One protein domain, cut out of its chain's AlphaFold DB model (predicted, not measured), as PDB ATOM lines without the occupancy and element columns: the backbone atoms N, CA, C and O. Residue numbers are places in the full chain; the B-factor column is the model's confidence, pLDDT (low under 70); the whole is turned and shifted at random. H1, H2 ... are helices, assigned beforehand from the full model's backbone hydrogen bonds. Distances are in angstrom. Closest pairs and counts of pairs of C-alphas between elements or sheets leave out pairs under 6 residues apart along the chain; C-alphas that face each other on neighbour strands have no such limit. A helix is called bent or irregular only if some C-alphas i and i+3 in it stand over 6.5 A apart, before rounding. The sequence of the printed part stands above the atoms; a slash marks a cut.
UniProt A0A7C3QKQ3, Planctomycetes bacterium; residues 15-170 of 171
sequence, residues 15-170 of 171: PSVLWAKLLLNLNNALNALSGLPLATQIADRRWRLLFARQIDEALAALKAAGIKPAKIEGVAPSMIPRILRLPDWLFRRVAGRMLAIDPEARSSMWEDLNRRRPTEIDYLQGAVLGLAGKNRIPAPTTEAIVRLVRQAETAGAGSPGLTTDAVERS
ATOM      1  N   PRO A  15     278.647 547.304 313.785       93.62
ATOM      2  CA  PRO A  15     279.695 548.102 313.147       93.62
ATOM      3  C   PRO A  15     279.534 549.610 313.369       93.62
ATOM      4  O   PRO A  15     280.505 550.290 313.708       93.62
ATOM      5  N   SER A  16     278.312 550.134 313.257       93.50
ATOM      6  CA  SER A  16     278.012 551.546 313.522       93.50
ATOM      7  C   SER A  16     278.379 551.981 314.949       93.50
ATOM      8  O   SER A  16     278.972 553.048 315.146       93.50
ATOM      9  N   VAL A  17     278.084 551.141 315.946       93.44
ATOM     10  CA  VAL A  17     278.405 551.387 317.364       93.44
ATOM     11  C   VAL A  17     279.913 551.333 317.612       93.44
ATOM     12  O   VAL A  17     280.459 552.202 318.294       93.44
ATOM     13  N   LEU A  18     280.603 550.351 317.029       95.38
ATOM     14  CA  LEU A  18     282.049 550.192 317.183       95.38
ATOM     15  C   LEU A  18     282.812 551.388 316.610       95.38
ATOM     16  O   LEU A  18     283.687 551.926 317.283       95.38
ATOM     17  N   TRP A  19     282.436 551.870 315.423       97.31
ATOM     18  CA  TRP A  19     283.059 553.060 314.840       97.31
ATOM     19  C   TRP A  19     282.777 554.328 315.643       97.31
ATOM     20  O   TRP A  19     283.667 555.161 315.791       97.31
ATOM     21  N   ALA A  20     281.581 554.464 316.220       94.81
ATOM     22  CA  ALA A  20     281.273 555.573 317.116       94.81
ATOM     23  C   ALA A  20     282.189 555.568 318.355       94.81
ATOM     24  O   ALA A  20     282.767 556.596 318.713       94.81
ATOM     25  N   LYS A  21     282.389 554.402 318.981       94.44
ATOM     26  CA  LYS A  21     283.306 554.265 320.121       94.44
ATOM     27  C   LYS A  21     284.765 554.491 319.719       94.44
ATOM     28  O   LYS A  21     285.494 555.165 320.448       94.44
ATOM     29  N   LEU A  22     285.176 553.982 318.559       96.88
ATOM     30  CA  LEU A  22     286.525 554.160 318.029       96.88
ATOM     31  C   LEU A  22     286.853 555.642 317.852       96.88
ATOM     32  O   LEU A  22     287.891 556.080 318.334       96.88
ATOM     33  N   LEU A  23     285.948 556.431 317.256       96.88
ATOM     34  CA  LEU A  23     286.135 557.875 317.065       96.88
ATOM     35  C   LEU A  23     286.451 558.622 318.370       96.88
ATOM     36  O   LEU A  23     287.260 559.547 318.359       96.88
ATOM     37  N   LEU A  24     285.849 558.219 319.493       92.94
ATOM     38  CA  LEU A  24     286.187 558.774 320.806       92.94
ATOM     39  C   LEU A  24     287.571 558.325 321.283       92.94
ATOM     40  O   LEU A  24     288.356 559.141 321.766       92.94
ATOM     41  N   ASN A  25     287.873 557.035 321.131       96.50
ATOM     42  CA  ASN A  25     289.140 556.451 321.564       96.50
ATOM     43  C   ASN A  25     290.342 556.956 320.744       96.50
ATOM     44  O   ASN A  25     291.469 556.852 321.216       96.50
ATOM     45  N   LEU A  26     290.140 557.589 319.583       97.75
ATOM     46  CA  LEU A  26     291.218 558.261 318.842       97.75
ATOM     47  C   LEU A  26     291.934 559.351 319.672       97.75
ATOM     48  O   LEU A  26     293.094 559.663 319.393       97.75
ATOM     49  N   ASN A  27     291.300 559.901 320.719       97.56
ATOM     50  CA  ASN A  27     291.973 560.818 321.648       97.56
ATOM     51  C   ASN A  27     293.003 560.119 322.552       97.56
ATOM     52  O   ASN A  27     293.900 560.790 323.061       97.56
ATOM     53  N   ASN A  28     292.909 558.798 322.752       97.88
ATOM     54  CA  ASN A  28     293.794 558.058 323.658       97.88
ATOM     55  C   ASN A  28     295.263 558.249 323.280       97.88
ATOM     56  O   ASN A  28     296.074 558.486 324.172       97.88
ATOM     57  N   ALA A  29     295.574 558.233 321.980       98.38
ATOM     58  CA  ALA A  29     296.924 558.459 321.472       98.38
ATOM     59  C   ALA A  29     297.412 559.892 321.697       98.38
ATOM     60  O   ALA A  29     298.536 560.085 322.143       98.38
ATOM     61  N   LEU A  30     296.574 560.905 321.453       98.38
ATOM     62  CA  LEU A  30     296.953 562.298 321.709       98.38
ATOM     63  C   LEU A  30     297.197 562.541 323.202       98.38
ATOM     64  O   LEU A  30     298.181 563.182 323.567       98.38
ATOM     65  N   ASN A  31     296.353 561.980 324.072       98.00
ATOM     66  CA  ASN A  31     296.565 562.048 325.513       98.00
ATOM     67  C   ASN A  31     297.865 561.332 325.926       98.00
ATOM     68  O   ASN A  31     298.690 561.930 326.619       98.00
ATOM     69  N   ALA A  32     298.095 560.120 325.413       98.25
ATOM     70  CA  ALA A  32     299.303 559.341 325.669       98.25
ATOM     71  C   ALA A  32     300.581 560.051 325.201       98.25
ATOM     72  O   ALA A  32     301.561 560.069 325.937       98.25
ATOM     73  N   LEU A  33     300.568 560.692 324.030       98.62
ATOM     74  CA  LEU A  33     301.697 561.471 323.518       98.62
ATOM     75  C   LEU A  33     301.938 562.752 324.322       98.62
ATOM     76  O   LEU A  33     303.090 563.122 324.532       98.62
ATOM     77  N   SER A  34     300.876 563.417 324.782       98.38
ATOM     78  CA  SER A  34     300.982 564.680 325.527       98.38
ATOM     79  C   SER A  34     301.546 564.521 326.941       98.38
ATOM     80  O   SER A  34     302.106 565.465 327.487       98.38
ATOM     81  N   GLY A  35     301.342 563.360 327.573       97.69
ATOM     82  CA  GLY A  35     301.667 563.134 328.987       97.69
ATOM     83  C   GLY A  35     300.777 563.884 329.988       97.69
ATOM     84  O   GLY A  35     300.938 563.725 331.199       97.69
ATOM     85  N   LEU A  36     299.821 564.678 329.502       97.12
ATOM     86  CA  LEU A  36     298.936 565.503 330.316       97.12
ATOM     87  C   LEU A  36     297.758 564.687 330.869       97.12
ATOM     88  O   LEU A  36     297.299 563.745 330.216       97.12
ATOM     89  N   PRO A  37     297.178 565.092 332.012       95.69
ATOM     90  CA  PRO A  37     295.837 564.657 332.372       95.69
ATOM     91  C   PRO A  37     294.823 564.976 331.265       95.69
ATOM     92  O   PRO A  37     294.929 565.996 330.576       95.69
ATOM     93  N   LEU A  38     293.829 564.108 331.096       93.38
ATOM     94  CA  LEU A  38     292.835 564.170 330.024       93.38
ATOM     95  C   LEU A  38     292.080 565.502 330.021       93.38
ATOM     96  O   LEU A  38     291.931 566.121 328.967       93.38
ATOM     97  N   ALA A  39     291.645 565.971 331.193       91.88
ATOM     98  CA  ALA A  39     290.947 567.247 331.322       91.88
ATOM     99  C   ALA A  39     291.830 568.424 330.867       91.88
ATOM    100  O   ALA A  39     291.366 569.289 330.123       91.88
ATOM    101  N   THR A  40     293.115 568.416 331.238       93.44
ATOM    102  CA  THR A  40     294.102 569.431 330.835       93.44
ATOM    103  C   THR A  40     294.349 569.409 329.327       93.44
ATOM    104  O   THR A  40     294.318 570.459 328.686       93.44
ATOM    105  N   GLN A  41     294.523 568.223 328.735       96.12
ATOM    106  CA  GLN A  41     294.712 568.070 327.289       96.12
ATOM    107  C   GLN A  41     293.488 568.548 326.496       96.12
ATOM    108  O   GLN A  41     293.635 569.276 325.519       96.12
ATOM    109  N   ILE A  42     292.274 568.189 326.921       93.19
ATOM    110  CA  ILE A  42     291.038 568.606 326.249       93.19
ATOM    111  C   ILE A  42     290.732 570.095 326.470       93.19
ATOM    112  O   ILE A  42     290.116 570.724 325.606       93.19
ATOM    113  N   ALA A  43     291.157 570.697 327.582       92.81
ATOM    114  CA  ALA A  43     290.998 572.131 327.819       92.81
ATOM    115  C   ALA A  43     291.837 572.992 326.857       92.81
ATOM    116  O   ALA A  43     291.417 574.102 326.516       92.81
ATOM    117  N   ASP A  44     292.955 572.471 326.347       95.62
ATOM    118  CA  ASP A  44     293.787 573.147 325.351       95.62
ATOM    119  C   ASP A  44     293.198 573.011 323.936       95.62
ATOM    120  O   ASP A  44     293.067 571.927 323.354       95.62
ATOM    121  N   ARG A  45     292.867 574.158 323.340       97.19
ATOM    122  CA  ARG A  45     292.332 574.250 321.980       97.19
ATOM    123  C   ARG A  45     293.228 573.587 320.938       97.19
ATOM    124  O   ARG A  45     292.699 572.992 320.006       97.19
ATOM    125  N   ARG A  46     294.549 573.691 321.051       98.06
ATOM    126  CA  ARG A  46     295.497 573.183 320.046       98.06
ATOM    127  C   ARG A  46     295.417 571.662 319.953       98.06
ATOM    128  O   ARG A  46     295.317 571.112 318.858       98.06
ATOM    129  N   TRP A  47     295.332 570.997 321.101       98.19
ATOM    130  CA  TRP A  47     295.093 569.559 321.181       98.19
ATOM    131  C   TRP A  47     293.723 569.166 320.623       98.19
ATOM    132  O   TRP A  47     293.623 568.201 319.863       98.19
ATOM    133  N   ARG A  48     292.671 569.947 320.911       97.75
ATOM    134  CA  ARG A  48     291.346 569.719 320.309       97.75
ATOM    135  C   ARG A  48     291.350 569.860 318.789       97.75
ATOM    136  O   ARG A  48     290.619 569.136 318.121       97.75
ATOM    137  N   LEU A  49     292.151 570.769 318.229       98.50
ATOM    138  CA  LEU A  49     292.269 570.933 316.779       98.50
ATOM    139  C   LEU A  49     292.935 569.719 316.123       98.50
ATOM    140  O   LEU A  49     292.415 569.241 315.116       98.50
ATOM    141  N   LEU A  50     294.013 569.187 316.706       98.44
ATOM    142  CA  LEU A  50     294.626 567.930 316.255       98.44
ATOM    143  C   LEU A  50     293.626 566.772 316.322       98.44
ATOM    144  O   LEU A  50     293.476 566.020 315.359       98.44
ATOM    145  N   PHE A  51     292.874 566.680 317.421       98.31
ATOM    146  CA  PHE A  51     291.845 565.657 317.564       98.31
ATOM    147  C   PHE A  51     290.748 565.796 316.496       98.31
ATOM    148  O   PHE A  51     290.374 564.813 315.857       98.31
ATOM    149  N   ALA A  52     290.284 567.020 316.231       98.44
ATOM    150  CA  ALA A  52     289.281 567.289 315.205       98.44
ATOM    151  C   ALA A  52     289.751 566.890 313.796       98.44
ATOM    152  O   ALA A  52     288.955 566.339 313.041       98.44
ATOM    153  N   ARG A  53     291.024 567.137 313.445       98.50
ATOM    154  CA  ARG A  53     291.598 566.726 312.148       98.50
ATOM    155  C   ARG A  53     291.628 565.206 311.998       98.50
ATOM    156  O   ARG A  53     291.163 564.694 310.987       98.50
ATOM    157  N   GLN A  54     292.089 564.493 313.025       98.06
ATOM    158  CA  GLN A  54     292.106 563.028 313.031       98.06
ATOM    159  C   GLN A  54     290.685 562.437 312.899       98.06
ATOM    160  O   GLN A  54     290.479 561.468 312.170       98.06
ATOM    161  N   ILE A  55     289.676 563.035 313.552       98.38
ATOM    162  CA  ILE A  55     288.277 562.610 313.368       98.38
ATOM    163  C   ILE A  55     287.787 562.906 311.948       98.38
ATOM    164  O   ILE A  55     287.089 562.071 311.380       98.38
ATOM    165  N   ASP A  56     288.117 564.059 311.361       98.69
ATOM    166  CA  ASP A  56     287.710 564.370 309.984       98.69
ATOM    167  C   ASP A  56     288.269 563.348 308.981       98.69
ATOM    168  O   ASP A  56     287.523 562.884 308.117       98.69
ATOM    169  N   GLU A  57     289.535 562.941 309.128       98.75
ATOM    170  CA  GLU A  57     290.152 561.879 308.316       98.75
ATOM    171  C   GLU A  57     289.401 560.548 308.472       98.75
ATOM    172  O   GLU A  57     289.018 559.918 307.481       98.75
ATOM    173  N   ALA A  58     289.100 560.151 309.712       98.50
ATOM    174  CA  ALA A  58     288.336 558.938 309.986       98.50
ATOM    175  C   ALA A  58     286.917 558.996 309.393       98.50
ATOM    176  O   ALA A  58     286.462 558.038 308.766       98.50
ATOM    177  N   LEU A  59     286.216 560.124 309.537       98.50
ATOM    178  CA  LEU A  59     284.884 560.325 308.964       98.50
ATOM    179  C   LEU A  59     284.906 560.326 307.431       98.50
ATOM    180  O   LEU A  59     283.961 559.826 306.817       98.50
ATOM    181  N   ALA A  60     285.961 560.851 306.804       98.69
ATOM    182  CA  ALA A  60     286.137 560.787 305.358       98.69
ATOM    183  C   ALA A  60     286.309 559.334 304.880       98.69
ATOM    184  O   ALA A  60     285.623 558.919 303.943       98.69
ATOM    185  N   ALA A  61     287.141 558.541 305.565       98.50
ATOM    186  CA  ALA A  61     287.315 557.116 305.276       98.50
ATOM    187  C   ALA A  61     286.007 556.324 305.458       98.50
ATOM    188  O   ALA A  61     285.630 555.530 304.595       98.50
ATOM    189  N   LEU A  62     285.267 556.593 306.536       98.19
ATOM    190  CA  LEU A  62     283.961 555.987 306.808       98.19
ATOM    191  C   LEU A  62     282.931 556.313 305.733       98.19
ATOM    192  O   LEU A  62     282.237 555.420 305.245       98.19
ATOM    193  N   LYS A  63     282.860 557.585 305.329       98.06
ATOM    194  CA  LYS A  63     281.964 558.036 304.264       98.06
ATOM    195  C   LYS A  63     282.273 557.328 302.947       98.06
ATOM    196  O   LYS A  63     281.338 556.889 302.282       98.06
ATOM    197  N   ALA A  64     283.550 557.209 302.582       98.06
ATOM    198  CA  ALA A  64     283.965 556.519 301.362       98.06
ATOM    199  C   ALA A  64     283.611 555.021 301.389       98.06
ATOM    200  O   ALA A  64     283.189 554.473 300.377       98.06
ATOM    201  N   ALA A  65     283.679 554.396 302.567       97.06
ATOM    202  CA  ALA A  65     283.289 553.005 302.781       97.06
ATOM    203  C   ALA A  65     281.769 552.780 302.945       97.06
ATOM    204  O   ALA A  65     281.343 551.649 303.173       97.06
ATOM    205  N   GLY A  66     280.942 553.831 302.888       96.50
ATOM    206  CA  GLY A  66     279.492 553.728 303.093       96.50
ATOM    207  C   GLY A  66     279.063 553.435 304.538       96.50
ATOM    208  O   GLY A  66     277.911 553.072 304.770       96.50
ATOM    209  N   ILE A  67     279.954 553.609 305.518       95.94
ATOM    210  CA  ILE A  67     279.695 553.313 306.931       95.94
ATOM    211  C   ILE A  67     279.188 554.574 307.636       95.94
ATOM    212  O   ILE A  67     279.801 555.640 307.565       95.94
ATOM    213  N   LYS A  68     278.076 554.450 308.366       95.19
ATOM    214  CA  LYS A  68     277.501 555.530 309.180       95.19
ATOM    215  C   LYS A  68     277.655 555.194 310.665       95.19
ATOM    216  O   LYS A  68     276.925 554.328 311.146       95.19
ATOM    217  N   PRO A  69     278.559 555.853 311.409       95.19
ATOM    218  CA  PRO A  69     278.698 555.601 312.838       95.19
ATOM    219  C   PRO A  69     277.475 556.085 313.620       95.19
ATOM    220  O   PRO A  69     276.807 557.050 313.230       95.19
ATOM    221  N   ALA A  70     277.204 555.420 314.738       94.62
ATOM    222  CA  ALA A  70     276.078 555.727 315.606       94.62
ATOM    223  C   ALA A  70     276.257 557.096 316.278       94.62
ATOM    224  O   ALA A  70     277.355 557.652 316.355       94.62
ATOM    225  N   LYS A  71     275.155 557.653 316.792       91.31
ATOM    226  CA  LYS A  71     275.225 558.860 317.624       91.31
ATOM    227  C   LYS A  71     275.965 558.550 318.923       91.31
ATOM    228  O   LYS A  71     275.711 557.530 319.555       91.31
ATOM    229  N   ILE A  72     276.819 559.472 319.337       85.75
ATOM    230  CA  ILE A  72     277.605 559.387 320.565       85.75
ATOM    231  C   ILE A  72     276.949 560.312 321.581       85.75
ATOM    232  O   ILE A  72     276.947 561.523 321.377       85.75
ATOM    233  N   GLU A  73     276.337 559.759 322.630       82.00
ATOM    234  CA  GLU A  73     275.600 560.543 323.639       82.00
ATOM    235  C   GLU A  73     274.583 561.525 323.010       82.00
ATOM    236  O   GLU A  73     274.451 562.684 323.398       82.00
ATOM    237  N   GLY A  74     273.894 561.077 321.953       84.00
ATOM    238  CA  GLY A  74     272.931 561.886 321.196       84.00
ATOM    239  C   GLY A  74     273.542 562.842 320.160       84.00
ATOM    240  O   GLY A  74     272.808 563.393 319.337       84.00
ATOM    241  N   VAL A  75     274.868 562.990 320.123       87.12
ATOM    242  CA  VAL A  75     275.594 563.844 319.174       87.12
ATOM    243  C   VAL A  75     275.926 563.069 317.898       87.12
ATOM    244  O   VAL A  75     276.438 561.951 317.933       87.12
ATOM    245  N   ALA A  76     275.641 563.665 316.738       93.56
ATOM    246  CA  ALA A  76     276.042 563.087 315.457       93.56
ATOM    247  C   ALA A  76     277.579 563.123 315.306       93.56
ATOM    248  O   ALA A  76     278.168 564.175 315.560       93.56
ATOM    249  N   PRO A  77     278.235 562.051 314.820       92.81
ATOM    250  CA  PRO A  77     279.693 562.010 314.660       92.81
ATOM    251  C   PRO A  77     280.276 563.194 313.874       92.81
ATOM    252  O   PRO A  77     281.292 563.761 314.260       92.81
ATOM    253  N   SER A  78     279.579 563.653 312.830       94.19
ATOM    254  CA  SER A  78     279.976 564.813 312.017       94.19
ATOM    255  C   SER A  78     279.948 566.159 312.756       94.19
ATOM    256  O   SER A  78     280.516 567.139 312.276       94.19
ATOM    257  N   MET A  79     279.299 566.235 313.921       95.06
ATOM    258  CA  MET A  79     279.298 567.425 314.777       95.06
ATOM    259  C   MET A  79     280.500 567.465 315.723       95.06
ATOM    260  O   MET A  79     280.860 568.548 316.177       95.06
ATOM    261  N   ILE A  80     281.145 566.330 316.004       94.25
ATOM    262  CA  ILE A  80     282.241 566.254 316.980       94.25
ATOM    263  C   ILE A  80     283.420 567.158 316.587       94.25
ATOM    264  O   ILE A  80     283.811 567.985 317.413       94.25
ATOM    265  N   PRO A  81     283.931 567.133 315.338       96.75
ATOM    266  CA  PRO A  81     285.007 568.038 314.932       96.75
ATOM    267  C   PRO A  81     284.618 569.515 315.053       96.75
ATOM    268  O   PRO A  81     285.448 570.361 315.381       96.75
ATOM    269  N   ARG A  82     283.338 569.847 314.827       96.69
ATOM    270  CA  ARG A  82     282.828 571.219 314.977       96.69
ATOM    271  C   ARG A  82     282.841 571.655 316.437       96.69
ATOM    272  O   ARG A  82     283.276 572.767 316.716       96.69
ATOM    273  N   ILE A  83     282.422 570.778 317.351       94.56
ATOM    274  CA  ILE A  83     282.452 571.029 318.798       94.56
ATOM    275  C   ILE A  83     283.895 571.229 319.274       94.56
ATOM    276  O   ILE A  83     284.185 572.208 319.955       94.56
ATOM    277  N   LEU A  84     284.821 570.361 318.862       95.88
ATOM    278  CA  LEU A  84     286.242 570.463 319.225       95.88
ATOM    279  C   LEU A  84     286.880 571.785 318.759       95.88
ATOM    280  O   LEU A  84     287.729 572.351 319.451       95.88
ATOM    281  N   ARG A  85     286.419 572.320 317.622       97.75
ATOM    282  CA  ARG A  85     286.852 573.605 317.053       97.75
ATOM    283  C   ARG A  85     286.228 574.834 317.709       97.75
ATOM    284  O   ARG A  85     286.614 575.950 317.347       97.75
ATOM    285  N   LEU A  86     285.318 574.696 318.671       96.75
ATOM    286  CA  LEU A  86     284.720 575.843 319.362       96.75
ATOM    287  C   LEU A  86     285.755 576.587 320.229       96.75
ATOM    288  O   LEU A  86     286.646 575.947 320.805       96.75
ATOM    289  N   PRO A  87     285.673 577.930 320.327       96.19
ATOM    290  CA  PRO A  87     286.482 578.711 321.265       96.19
ATOM    291  C   PRO A  87     286.336 578.203 322.705       96.19
ATOM    292  O   PRO A  87     285.287 577.668 323.062       96.19
ATOM    293  N   ASP A  88     287.351 578.403 323.549       93.94
ATOM    294  CA  ASP A  88     287.438 577.754 324.870       93.94
ATOM    295  C   ASP A  88     286.233 578.007 325.776       93.94
ATOM    296  O   ASP A  88     285.800 577.111 326.497       93.94
ATOM    297  N   TRP A  89     285.687 579.223 325.769       93.56
ATOM    298  CA  TRP A  89     284.524 579.564 326.591       93.56
ATOM    299  C   TRP A  89     283.280 578.764 326.172       93.56
ATOM    300  O   TRP A  89     282.530 578.282 327.019       93.56
ATOM    301  N   LEU A  90     283.088 578.570 324.865       93.75
ATOM    302  CA  LEU A  90     281.933 577.870 324.319       93.75
ATOM    303  C   LEU A  90     282.120 576.357 324.414       93.75
ATOM    304  O   LEU A  90     281.191 575.649 324.801       93.75
ATOM    305  N   PHE A  91     283.334 575.871 324.142       93.12
ATOM    306  CA  PHE A  91     283.691 574.473 324.351       93.12
ATOM    307  C   PHE A  91     283.436 574.057 325.803       93.12
ATOM    308  O   PHE A  91     282.749 573.067 326.029       93.12
ATOM    309  N   ARG A  92     283.887 574.847 326.788       89.12
ATOM    310  CA  ARG A  92     283.647 574.575 328.217       89.12
ATOM    311  C   ARG A  92     282.165 574.471 328.570       89.12
ATOM    312  O   ARG A  92     281.800 573.634 329.390       89.12
ATOM    313  N   ARG A  93     281.295 575.260 327.929       88.69
ATOM    314  CA  ARG A  93     279.845 575.188 328.168       88.69
ATOM    315  C   ARG A  93     279.209 573.913 327.613       88.69
ATOM    316  O   ARG A  93     278.275 573.399 328.219       88.69
ATOM    317  N   VAL A  94     279.714 573.398 326.491       84.94
ATOM    318  CA  VAL A  94     279.223 572.155 325.865       84.94
ATOM    319  C   VAL A  94     279.823 570.916 326.536       84.94
ATOM    320  O   VAL A  94     279.119 569.951 326.812       84.94
ATOM    321  N   ALA A  95     281.120 570.956 326.837       78.75
ATOM    322  CA  ALA A  95     281.895 569.843 327.374       78.75
ATOM    323  C   ALA A  95     281.934 569.807 328.910       78.75
ATOM    324  O   ALA A  95     282.686 569.016 329.471       78.75
ATOM    325  N   GLY A  96     281.140 570.627 329.608       70.69
ATOM    326  CA  GLY A  96     281.216 570.781 331.067       70.69
ATOM    327  C   GLY A  96     281.134 569.464 331.849       70.69
ATOM    328  O   GLY A  96     281.833 569.303 332.842       70.69
ATOM    329  N   ARG A  97     280.363 568.478 331.360       66.06
ATOM    330  CA  ARG A  97     280.323 567.121 331.942       66.06
ATOM    331  C   ARG A  97     281.564 566.275 331.627       66.06
ATOM    332  O   ARG A  97     281.983 565.510 332.481       66.06
ATOM    333  N   MET A  98     282.168 566.426 330.444       63.81
ATOM    334  CA  MET A  98     283.443 565.770 330.096       63.81
ATOM    335  C   MET A  98     284.637 566.380 330.841       63.81
ATOM    336  O   MET A  98     285.619 565.693 331.067       63.81
ATOM    337  N   LEU A  99     284.580 567.657 331.225       60.06
ATOM    338  CA  LEU A  99     285.644 568.306 332.003       60.06
ATOM    339  C   LEU A  99     285.540 568.036 333.512       60.06
ATOM    340  O   LEU A  99     286.479 568.336 334.237       60.06
ATOM    341  N   ALA A 100     284.428 567.460 333.973       64.50
ATOM    342  CA  ALA A 100     284.232 567.034 335.359       64.50
ATOM    343  C   ALA A 100     284.793 565.623 335.646       64.50
ATOM    344  O   ALA A 100     284.474 565.030 336.675       64.50
ATOM    345  N   ILE A 101     285.583 565.068 334.719       70.88
ATOM    346  CA  ILE A 101     286.337 563.824 334.910       70.88
ATOM    347  C   ILE A 101     287.406 564.050 335.991       70.88
ATOM    348  O   ILE A 101     287.846 565.181 336.199       70.88
ATOM    349  N   ASP A 102     287.807 562.973 336.671       74.38
ATOM    350  CA  ASP A 102     288.929 562.961 337.614       74.38
ATOM    351  C   ASP A 102     290.119 563.798 337.078       74.38
ATOM    352  O   ASP A 102     290.580 563.545 335.957       74.38
ATOM    353  N   PRO A 103     290.601 564.801 337.846       79.31
ATOM    354  CA  PRO A 103     291.687 565.689 337.439       79.31
ATOM    355  C   PRO A 103     292.972 564.977 337.016       79.31
ATOM    356  O   PRO A 103     293.712 565.532 336.209       79.31
ATOM    357  N   GLU A 104     293.229 563.769 337.526       83.44
ATOM    358  CA  GLU A 104     294.426 562.979 337.220       83.44
ATOM    359  C   GLU A 104     294.190 561.884 336.174       83.44
ATOM    360  O   GLU A 104     295.139 561.191 335.785       83.44
ATOM    361  N   ALA A 105     292.957 561.736 335.676       87.94
ATOM    362  CA  ALA A 105     292.635 560.726 334.680       87.94
ATOM    363  C   ALA A 105     293.495 560.891 333.426       87.94
ATOM    364  O   ALA A 105     293.606 561.978 332.852       87.94
ATOM    365  N   ARG A 106     294.060 559.781 332.961       93.38
ATOM    366  CA  ARG A 106     294.793 559.661 331.698       93.38
ATOM    367  C   ARG A 106     294.228 558.472 330.919       93.38
ATOM    368  O   ARG A 106     293.469 557.674 331.462       93.38
ATOM    369  N   SER A 107     294.512 558.399 329.623       94.19
ATOM    370  CA  SER A 107     294.008 557.317 328.777       94.19
ATOM    371  C   SER A 107     294.663 555.978 329.130       94.19
ATOM    372  O   SER A 107     295.798 555.934 329.604       94.19
ATOM    373  N   SER A 108     293.982 554.876 328.814       93.94
ATOM    374  CA  SER A 108     294.554 553.522 328.881       93.94
ATOM    375  C   SER A 108     295.886 553.426 328.133       93.94
ATOM    376  O   SER A 108     296.858 552.897 328.654       93.94
ATOM    377  N   MET A 109     295.964 554.033 326.947       97.94
ATOM    378  CA  MET A 109     297.184 554.050 326.142       97.94
ATOM    379  C   MET A 109     298.355 554.766 326.838       97.94
ATOM    380  O   MET A 109     299.503 554.358 326.680       97.94
ATOM    381  N   TRP A 110     298.095 555.816 327.627       98.19
ATOM    382  CA  TRP A 110     299.135 556.458 328.438       98.19
ATOM    383  C   TRP A 110     299.671 555.501 329.510       98.19
ATOM    384  O   TRP A 110     300.883 555.421 329.725       98.19
ATOM    385  N   GLU A 111     298.779 554.752 330.165       97.06
ATOM    386  CA  GLU A 111     299.174 553.740 331.148       97.06
ATOM    387  C   GLU A 111     299.999 552.626 330.505       97.06
ATOM    388  O   GLU A 111     301.015 552.225 331.076       97.06
ATOM    389  N   ASP A 112     299.598 552.159 329.319       97.81
ATOM    390  CA  ASP A 112     300.323 551.133 328.572       97.81
ATOM    391  C   ASP A 112     301.747 551.584 328.242       97.81
ATOM    392  O   ASP A 112     302.690 550.853 328.550       97.81
ATOM    393  N   LEU A 113     301.937 552.814 327.743       97.94
ATOM    394  CA  LEU A 113     303.279 553.354 327.485       97.94
ATOM    395  C   LEU A 113     304.143 553.366 328.753       97.94
ATOM    396  O   LEU A 113     305.275 552.884 328.736       97.94
ATOM    397  N   ASN A 114     303.619 553.863 329.874       97.62
ATOM    398  CA  ASN A 114     304.384 553.934 331.127       97.62
ATOM    399  C   ASN A 114     304.687 552.567 331.733       97.62
ATOM    400  O   ASN A 114     305.725 552.381 332.365       97.62
ATOM    401  N   ARG A 115     303.791 551.600 331.532       97.19
ATOM    402  CA  ARG A 115     303.989 550.207 331.940       97.19
ATOM    403  C   ARG A 115     304.772 549.398 330.907       97.19
ATOM    404  O   ARG A 115     304.978 548.208 331.137       97.19
ATOM    405  N   ARG A 116     305.214 550.022 329.805       95.88
ATOM    406  CA  ARG A 116     305.943 549.394 328.691       95.88
ATOM    407  C   ARG A 116     305.187 548.202 328.097       95.88
ATOM    408  O   ARG A 116     305.775 547.171 327.780       95.88
ATOM    409  N   ARG A 117     303.865 548.328 328.005       95.62
ATOM    410  CA  ARG A 117     302.983 547.360 327.352       95.62
ATOM    411  C   ARG A 117     302.722 547.795 325.910       95.62
ATOM    412  O   ARG A 117     302.720 548.997 325.645       95.62
ATOM    413  N   PRO A 118     302.476 546.845 324.994       95.19
ATOM    414  CA  PRO A 118     301.966 547.176 323.669       95.19
ATOM    415  C   PRO A 118     300.656 547.960 323.782       95.19
ATOM    416  O   PRO A 118     299.789 547.587 324.574       95.19
ATOM    417  N   THR A 119     300.513 549.022 322.996       97.81
ATOM    418  CA  THR A 119     299.296 549.836 322.976       97.81
ATOM    419  C   THR A 119     298.265 549.308 321.977       97.81
ATOM    420  O   THR A 119     298.549 548.499 321.096       97.81
ATOM    421  N   GLU A 120     297.040 549.826 322.063       96.56
ATOM    422  CA  GLU A 120     295.959 549.558 321.104       96.56
ATOM    423  C   GLU A 120     296.061 550.370 319.786       96.56
ATOM    424  O   GLU A 120     295.097 550.426 319.020       96.56
ATOM    425  N   ILE A 121     297.208 551.004 319.492       98.00
ATOM    426  CA  ILE A 121     297.381 551.948 318.368       98.00
ATOM    427  C   ILE A 121     296.990 551.362 317.001       98.00
ATOM    428  O   ILE A 121     296.337 552.033 316.196       98.00
ATOM    429  N   ASP A 122     297.315 550.092 316.754       97.31
ATOM    430  CA  ASP A 122     297.014 549.407 315.493       97.31
ATOM    431  C   ASP A 122     295.522 549.070 315.342       97.31
ATOM    432  O   ASP A 122     295.004 548.998 314.226       97.31
ATOM    433  N   TYR A 123     294.800 548.921 316.452       96.81
ATOM    434  CA  TYR A 123     293.364 548.627 316.452       96.81
ATOM    435  C   TYR A 123     292.500 549.891 316.426       96.81
ATOM    436  O   TYR A 123     291.350 549.838 315.991       96.81
ATOM    437  N   LEU A 124     293.047 551.027 316.861       97.81
ATOM    438  CA  LEU A 124     292.376 552.322 316.819       97.81
ATOM    439  C   LEU A 124     292.731 553.084 315.535       97.81
ATOM    440  O   LEU A 124     291.989 553.050 314.552       97.81
ATOM    441  N   GLN A 125     293.881 553.753 315.515       98.56
ATOM    442  CA  GLN A 125     294.353 554.511 314.362       98.56
ATOM    443  C   GLN A 125     294.682 553.591 313.188       98.56
ATOM    444  O   GLN A 125     294.365 553.928 312.049       98.56
ATOM    445  N   GLY A 126     295.251 552.409 313.438       98.44
ATOM    446  CA  GLY A 126     295.521 551.442 312.372       98.44
ATOM    447  C   GLY A 126     294.251 550.969 311.655       98.44
ATOM    448  O   GLY A 126     294.271 550.801 310.435       98.44
ATOM    449  N   ALA A 127     293.108 550.872 312.347       98.44
ATOM    450  CA  ALA A 127     291.823 550.592 311.701       98.44
ATOM    451  C   ALA A 127     291.365 551.743 310.789       98.44
ATOM    452  O   ALA A 127     290.866 551.491 309.689       98.44
ATOM    453  N   VAL A 128     291.579 553.001 311.203       98.56
ATOM    454  CA  VAL A 128     291.329 554.179 310.354       98.56
ATOM    455  C   VAL A 128     292.225 554.148 309.119       98.56
ATOM    456  O   VAL A 128     291.708 554.266 308.010       98.56
ATOM    457  N   LEU A 129     293.533 553.919 309.279       98.75
ATOM    458  CA  LEU A 129     294.480 553.835 308.161       98.75
ATOM    459  C   LEU A 129     294.146 552.682 307.208       98.75
ATOM    460  O   LEU A 129     294.182 552.851 305.992       98.75
ATOM    461  N   GLY A 130     293.748 551.526 307.742       98.50
ATOM    462  CA  GLY A 130     293.310 550.390 306.938       98.50
ATOM    463  C   GLY A 130     292.057 550.702 306.116       98.50
ATOM    464  O   GLY A 130     291.973 550.326 304.946       98.50
ATOM    465  N   LEU A 131     291.088 551.414 306.699       98.25
ATOM    466  CA  LEU A 131     289.884 551.844 305.987       98.25
ATOM    467  C   LEU A 131     290.198 552.924 304.942       98.25
ATOM    468  O   LEU A 131     289.711 552.848 303.813       98.25
ATOM    469  N   ALA A 132     291.028 553.897 305.309       98.50
ATOM    470  CA  ALA A 132     291.462 554.994 304.457       98.50
ATOM    471  C   ALA A 132     292.227 554.472 303.230       98.50
ATOM    472  O   ALA A 132     291.866 554.800 302.100       98.50
ATOM    473  N   GLY A 133     293.182 553.558 303.431       98.56
ATOM    474  CA  GLY A 133     293.966 552.935 302.364       98.56
ATOM    475  C   GLY A 133     293.109 552.165 301.355       98.56
ATOM    476  O   GLY A 133     293.256 552.361 300.148       98.56
ATOM    477  N   LYS A 134     292.142 551.362 301.824       98.25
ATOM    478  CA  LYS A 134     291.197 550.634 300.948       98.25
ATOM    479  C   LYS A 134     290.374 551.562 300.053       98.25
ATOM    480  O   LYS A 134     290.014 551.177 298.946       98.25
ATOM    481  N   ASN A 135     290.089 552.772 300.530       98.19
ATOM    482  CA  ASN A 135     289.248 553.753 299.846       98.19
ATOM    483  C   ASN A 135     290.043 554.925 299.244       98.19
ATOM    484  O   ASN A 135     289.436 555.876 298.757       98.19
ATOM    485  N   ARG A 136     291.386 554.864 299.258       98.00
ATOM    486  CA  ARG A 136     292.292 555.912 298.749       98.00
ATOM    487  C   ARG A 136     292.028 557.296 299.359       98.00
ATOM    488  O   ARG A 136     292.102 558.312 298.670       98.00
ATOM    489  N   ILE A 137     291.711 557.328 300.651       98.56
ATOM    490  CA  ILE A 137     291.542 558.561 301.421       98.56
ATOM    491  C   ILE A 137     292.860 558.873 302.141       98.56
ATOM    492  O   ILE A 137     293.392 557.985 302.807       98.56
ATOM    493  N   PRO A 138     293.409 560.095 302.032       98.19
ATOM    494  CA  PRO A 138     294.594 560.481 302.789       98.19
ATOM    495  C   PRO A 138     294.258 560.656 304.277       98.19
ATOM    496  O   PRO A 138     293.216 561.221 304.616       98.19
ATOM    497  N   ALA A 139     295.154 560.205 305.157       98.56
ATOM    498  CA  ALA A 139     295.020 560.357 306.608       98.56
ATOM    499  C   ALA A 139     296.350 560.775 307.283       98.56
ATOM    500  O   ALA A 139     296.825 560.086 308.190       98.56
ATOM    501  N   PRO A 140     296.990 561.878 306.838       98.56
ATOM    502  CA  PRO A 140     298.342 562.252 307.265       98.56
ATOM    503  C   PRO A 140     298.454 562.525 308.770       98.56
ATOM    504  O   PRO A 140     299.451 562.152 309.390       98.56
ATOM    505  N   THR A 141     297.423 563.115 309.389       98.56
ATOM    506  CA  THR A 141     297.400 563.353 310.841       98.56
ATOM    507  C   THR A 141     297.418 562.024 311.588       98.56
ATOM    508  O   THR A 141     298.200 561.832 312.519       98.56
ATOM    509  N   THR A 142     296.571 561.088 311.162       98.69
ATOM    510  CA  THR A 142     296.481 559.748 311.747       98.69
ATOM    511  C   THR A 142     297.796 558.982 311.573       98.69
ATOM    512  O   THR A 142     298.286 558.382 312.530       98.69
ATOM    513  N   GLU A 143     298.418 559.044 310.393       98.75
ATOM    514  CA  GLU A 143     299.718 558.417 310.126       98.75
ATOM    515  C   GLU A 143     300.830 558.975 311.023       98.75
ATOM    516  O   GLU A 143     301.617 558.209 311.583       98.75
ATOM    517  N   ALA A 144     300.888 560.298 311.192       98.69
ATOM    518  CA  ALA A 144     301.850 560.952 312.072       98.69
ATOM    519  C   ALA A 144     301.692 560.504 313.529       98.69
ATOM    520  O   ALA A 144     302.677 560.153 314.179       98.69
ATOM    521  N   ILE A 145     300.452 560.449 314.026       98.62
ATOM    522  CA  ILE A 145     300.146 559.992 315.388       98.62
ATOM    523  C   ILE A 145     300.590 558.538 315.585       98.62
ATOM    524  O   ILE A 145     301.252 558.242 316.579       98.62
ATOM    525  N   VAL A 146     300.301 557.641 314.631       98.69
ATOM    526  CA  VAL A 146     300.756 556.239 314.690       98.69
ATOM    527  C   VAL A 146     302.277 556.155 314.757       98.69
ATOM    528  O   VAL A 146     302.811 555.433 315.599       98.69
ATOM    529  N   ARG A 147     302.991 556.907 313.908       98.62
ATOM    530  CA  ARG A 147     304.462 556.933 313.931       98.62
ATOM    531  C   ARG A 147     304.998 557.382 315.290       98.62
ATOM    532  O   ARG A 147     305.889 556.727 315.821       98.62
ATOM    533  N   LEU A 148     304.453 558.459 315.854       98.69
ATOM    534  CA  LEU A 148     304.890 559.000 317.144       98.69
ATOM    535  C   LEU A 148     304.622 558.033 318.304       98.69
ATOM    536  O   LEU A 148     305.479 557.873 319.170       98.69
ATOM    537  N   VAL A 149     303.470 557.352 318.318       98.56
ATOM    538  CA  VAL A 149     303.177 556.345 319.354       98.56
ATOM    539  C   VAL A 149     304.136 555.165 319.241       98.56
ATOM    540  O   VAL A 149     304.735 554.784 320.242       98.56
ATOM    541  N   ARG A 150     304.384 554.651 318.031       98.38
ATOM    542  CA  ARG A 150     305.353 553.562 317.815       98.38
ATOM    543  C   ARG A 150     306.779 553.950 318.211       98.38
ATOM    544  O   ARG A 150     307.525 553.121 318.732       98.38
ATOM    545  N   GLN A 151     307.170 555.207 317.991       98.19
ATOM    546  CA  GLN A 151     308.447 555.732 318.483       98.19
ATOM    547  C   GLN A 151     308.506 555.725 320.015       98.19
ATOM    548  O   GLN A 151     309.517 555.308 320.573       98.19
ATOM    549  N   ALA A 152     307.426 556.126 320.695       98.19
ATOM    550  CA  ALA A 152     307.347 556.077 322.155       98.19
ATOM    551  C   ALA A 152     307.389 554.635 322.696       98.19
ATOM    552  O   ALA A 152     308.123 554.364 323.647       98.19
ATOM    553  N   GLU A 153     306.675 553.698 322.060       97.75
ATOM    554  CA  GLU A 153     306.734 552.265 322.387       97.75
ATOM    555  C   GLU A 153     308.161 551.718 322.243       97.75
ATOM    556  O   GLU A 153     308.672 551.072 323.156       97.75
ATOM    557  N   THR A 154     308.831 552.036 321.128       97.50
ATOM    558  CA  THR A 154     310.212 551.603 320.850       97.50
ATOM    559  C   THR A 154     311.201 552.184 321.859       97.50
ATOM    560  O   THR A 154     312.126 551.497 322.284       97.50
ATOM    561  N   ALA A 155     311.011 553.443 322.262       97.06
ATOM    562  CA  ALA A 155     311.868 554.091 323.249       97.06
ATOM    563  C   ALA A 155     311.723 553.478 324.654       97.06
ATOM    564  O   ALA A 155     312.663 553.546 325.444       97.06
ATOM    565  N   GLY A 156     310.558 552.910 324.997       96.00
ATOM    566  CA  GLY A 156     310.322 552.258 326.293       96.00
ATOM    567  C   GLY A 156     310.442 553.191 327.511       96.00
ATOM    568  O   GLY A 156     310.555 552.721 328.648       96.00
ATOM    569  N   ALA A 157     310.430 554.507 327.290       96.12
ATOM    570  CA  ALA A 157     310.632 555.535 328.313       96.12
ATOM    571  C   ALA A 157     309.319 556.046 328.940       96.12
ATOM    572  O   ALA A 157     309.354 556.930 329.792       96.12
ATOM    573  N   GLY A 158     308.176 555.480 328.544       97.06
ATOM    574  CA  GLY A 158     306.855 555.966 328.931       97.06
ATOM    575  C   GLY A 158     306.312 557.019 327.971       97.06
ATOM    576  O   GLY A 158     306.723 557.107 326.812       97.06
ATOM    577  N   SER A 159     305.348 557.804 328.450       97.62
ATOM    578  CA  SER A 159     304.789 558.915 327.680       97.62
ATOM    579  C   SER A 159     305.872 559.950 327.319       97.62
ATOM    580  O   SER A 159     306.596 560.400 328.209       97.62
ATOM    581  N   PRO A 160     305.974 560.381 326.046       97.75
ATOM    582  CA  PRO A 160     307.028 561.292 325.597       97.75
ATOM    583  C   PRO A 160     306.805 562.767 325.972       97.75
ATOM    584  O   PRO A 160     307.704 563.578 325.761       97.75
ATOM    585  N   GLY A 161     305.630 563.144 326.494       97.88
ATOM    586  CA  GLY A 161     305.363 564.519 326.936       97.88
ATOM    587  C   GLY A 161     305.438 565.570 325.820       97.88
ATOM    588  O   GLY A 161     305.935 566.674 326.037       97.88
ATOM    589  N   LEU A 162     305.007 565.225 324.603       98.31
ATOM    590  CA  LEU A 162     305.153 566.082 323.426       98.31
ATOM    591  C   LEU A 162     304.295 567.346 323.520       98.31
ATOM    592  O   LEU A 162     303.171 567.322 324.015       98.31
ATOM    593  N   THR A 163     304.787 568.440 322.937       98.19
ATOM    594  CA  THR A 163     303.974 569.630 322.663       98.19
ATOM    595  C   THR A 163     303.173 569.450 321.375       98.19
ATOM    596  O   THR A 163     303.543 568.669 320.495       98.19
ATOM    597  N   THR A 164     302.102 570.228 321.206       96.94
ATOM    598  CA  THR A 164     301.343 570.222 319.944       96.94
ATOM    599  C   THR A 164     302.203 570.620 318.745       96.94
ATOM    600  O   THR A 164     302.049 570.013 317.696       96.94
ATOM    601  N   ASP A 165     303.166 571.537 318.891       97.50
ATOM    602  CA  ASP A 165     304.102 571.892 317.806       97.50
ATOM    603  C   ASP A 165     305.002 570.728 317.380       97.50
ATOM    604  O   ASP A 165     305.368 570.610 316.212       97.50
ATOM    605  N   ALA A 166     305.392 569.855 318.313       97.12
ATOM    606  CA  ALA A 166     306.144 568.652 317.971       97.12
ATOM    607  C   ALA A 166     305.292 567.675 317.144       97.12
ATOM    608  O   ALA A 166     305.782 567.124 316.158       97.12
ATOM    609  N   VAL A 167     304.012 567.519 317.501       97.31
ATOM    610  CA  VAL A 167     303.072 566.684 316.739       97.31
ATOM    611  C   VAL A 167     302.795 567.293 315.363       97.31
ATOM    612  O   VAL A 167     302.902 566.593 314.366       97.31
ATOM    613  N   GLU A 168     302.510 568.595 315.288       96.56
ATOM    614  CA  GLU A 168     302.228 569.317 314.036       96.56
ATOM    615  C   GLU A 168     303.389 569.237 313.037       96.56
ATOM    616  O   GLU A 168     303.157 569.042 311.853       96.56
ATOM    617  N   ARG A 169     304.646 569.299 313.501       97.25
ATOM    618  CA  ARG A 169     305.831 569.114 312.640       97.25
ATOM    619  C   ARG A 169     305.969 567.709 312.045       97.25
ATOM    620  O   ARG A 169     306.807 567.513 311.171       97.25
ATOM    621  N   SER A 170     305.214 566.740 312.554       94.94
ATOM    622  CA  SER A 170     305.268 565.343 312.114       94.94
ATOM    623  C   SER A 170     304.180 564.983 311.096       94.94
ATOM    624  O   SER A 170     304.195 563.848 310.603       94.94
TER     625      SER A 170
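This is residues 15 to 170 of the 171 residues of a protein of Planctomycetes bacterium (UniProt A0A7C3QKQ3). A rounded body of helices is built round the long helix H4, with H5 folded back along one side of it and the helical hairpin of H8 and H9 packed crosswise on another. H2, near the middle, is covered by H7 and H9, while H6 lies at the far edge, reached through H5. The printed part has 156 residues with ten named helices, H1 to H10 in order along the chain, and no named strand; its class is all helix, with the packing part aligned and part crossed. It is compact, with a radius of gyration of the C-alphas of 14.9 A and spans of 40 by 37 by 27 A.

H1, residues 15 to 25, touches no helix; it is close but not clearly touching to H4, residues 45 to 64, with the closest C-alphas, those of Leu 23 and Ile 55, 6.4 A apart. H1 and H2, residues 27 to 34, meet only through their link. H3, residues 38 to 43, touches H2 and H4 only at the corner, in each case only just, with 3 pairs of C-alphas within 8 A. H4 is the hub, touching six other helices. H5, residues 77 to 84, forms a helical hairpin with H4 at a shallow tilt of 16 degrees, opposite ways; the closest C-alphas are those of Ala 52 and Pro 81, 4.3 A apart. H5 is irregular, but only just: C-alphas 78 and 81 are 6.6 A apart. H6, residues 88 to 94, forms a second helical hairpin with H5; they only just touch, with 3 pairs of C-alphas within 8 A, closest at Ile 83 and Phe 91, 6.7 A. H7, residues 108 to 114, touches H2 at a shallow tilt of 26 degrees, the same way, with the C-alphas of Ala 32 and Trp 110 closest at 4.0 A. H8, residues 121 to 134, touches H4 through its residues 128 to 132 alone, at a steep tilt of 46 degrees; the C-alphas of Ala 61 and Ala 132 are closest at 4.7 A. H9, residues 140 to 155, forms a helical hairpin with H8 at a shallow tilt of 34.9 degrees, only just short of steep, with Gln 125 and Thr 142 closest at 6.2 A between C-alphas. H9 touches H4 with residues 141 to 142 alone, and the C-alphas of Gln 54 and Thr 142 are closest at 5.6 A. H10, residues 164 to 168, only just touches H4, with 3 pairs of C-alphas within 8 A, closest at Trp 47 and Thr 164, 6.4 A. Every O i to N i+4 pair is within hydrogen-bond range in H2, H3, H4, H6, H7, H9 and H10; the counts are 6 of 7 in H1, 2 of 4 in H5 and 8 of 10 in H8.

H1 begins at C-alpha 15, (279.695, 548.102, 313.147), and is 15.2 A long from first to last C-alpha. H4 is the longest helix by residues, 28.5 A from C-alpha 45 at (292.332, 574.250, 321.980) to C-alpha 64. H8 measures 18.5 A and H9 22.5 A. H10 ends at C-alpha 168, (302.228, 569.317, 314.036).

The C-alphas of Gly 66 and Ala 157 are the two farthest apart, 40.1 A. The printed part has no cut. The links H4 to H5, residues 65 to 76, and H6 to H7, residues 95 to 107, are long. The mean pLDDT of the printed part is 94.7, and residues 97 to 100 are under 70.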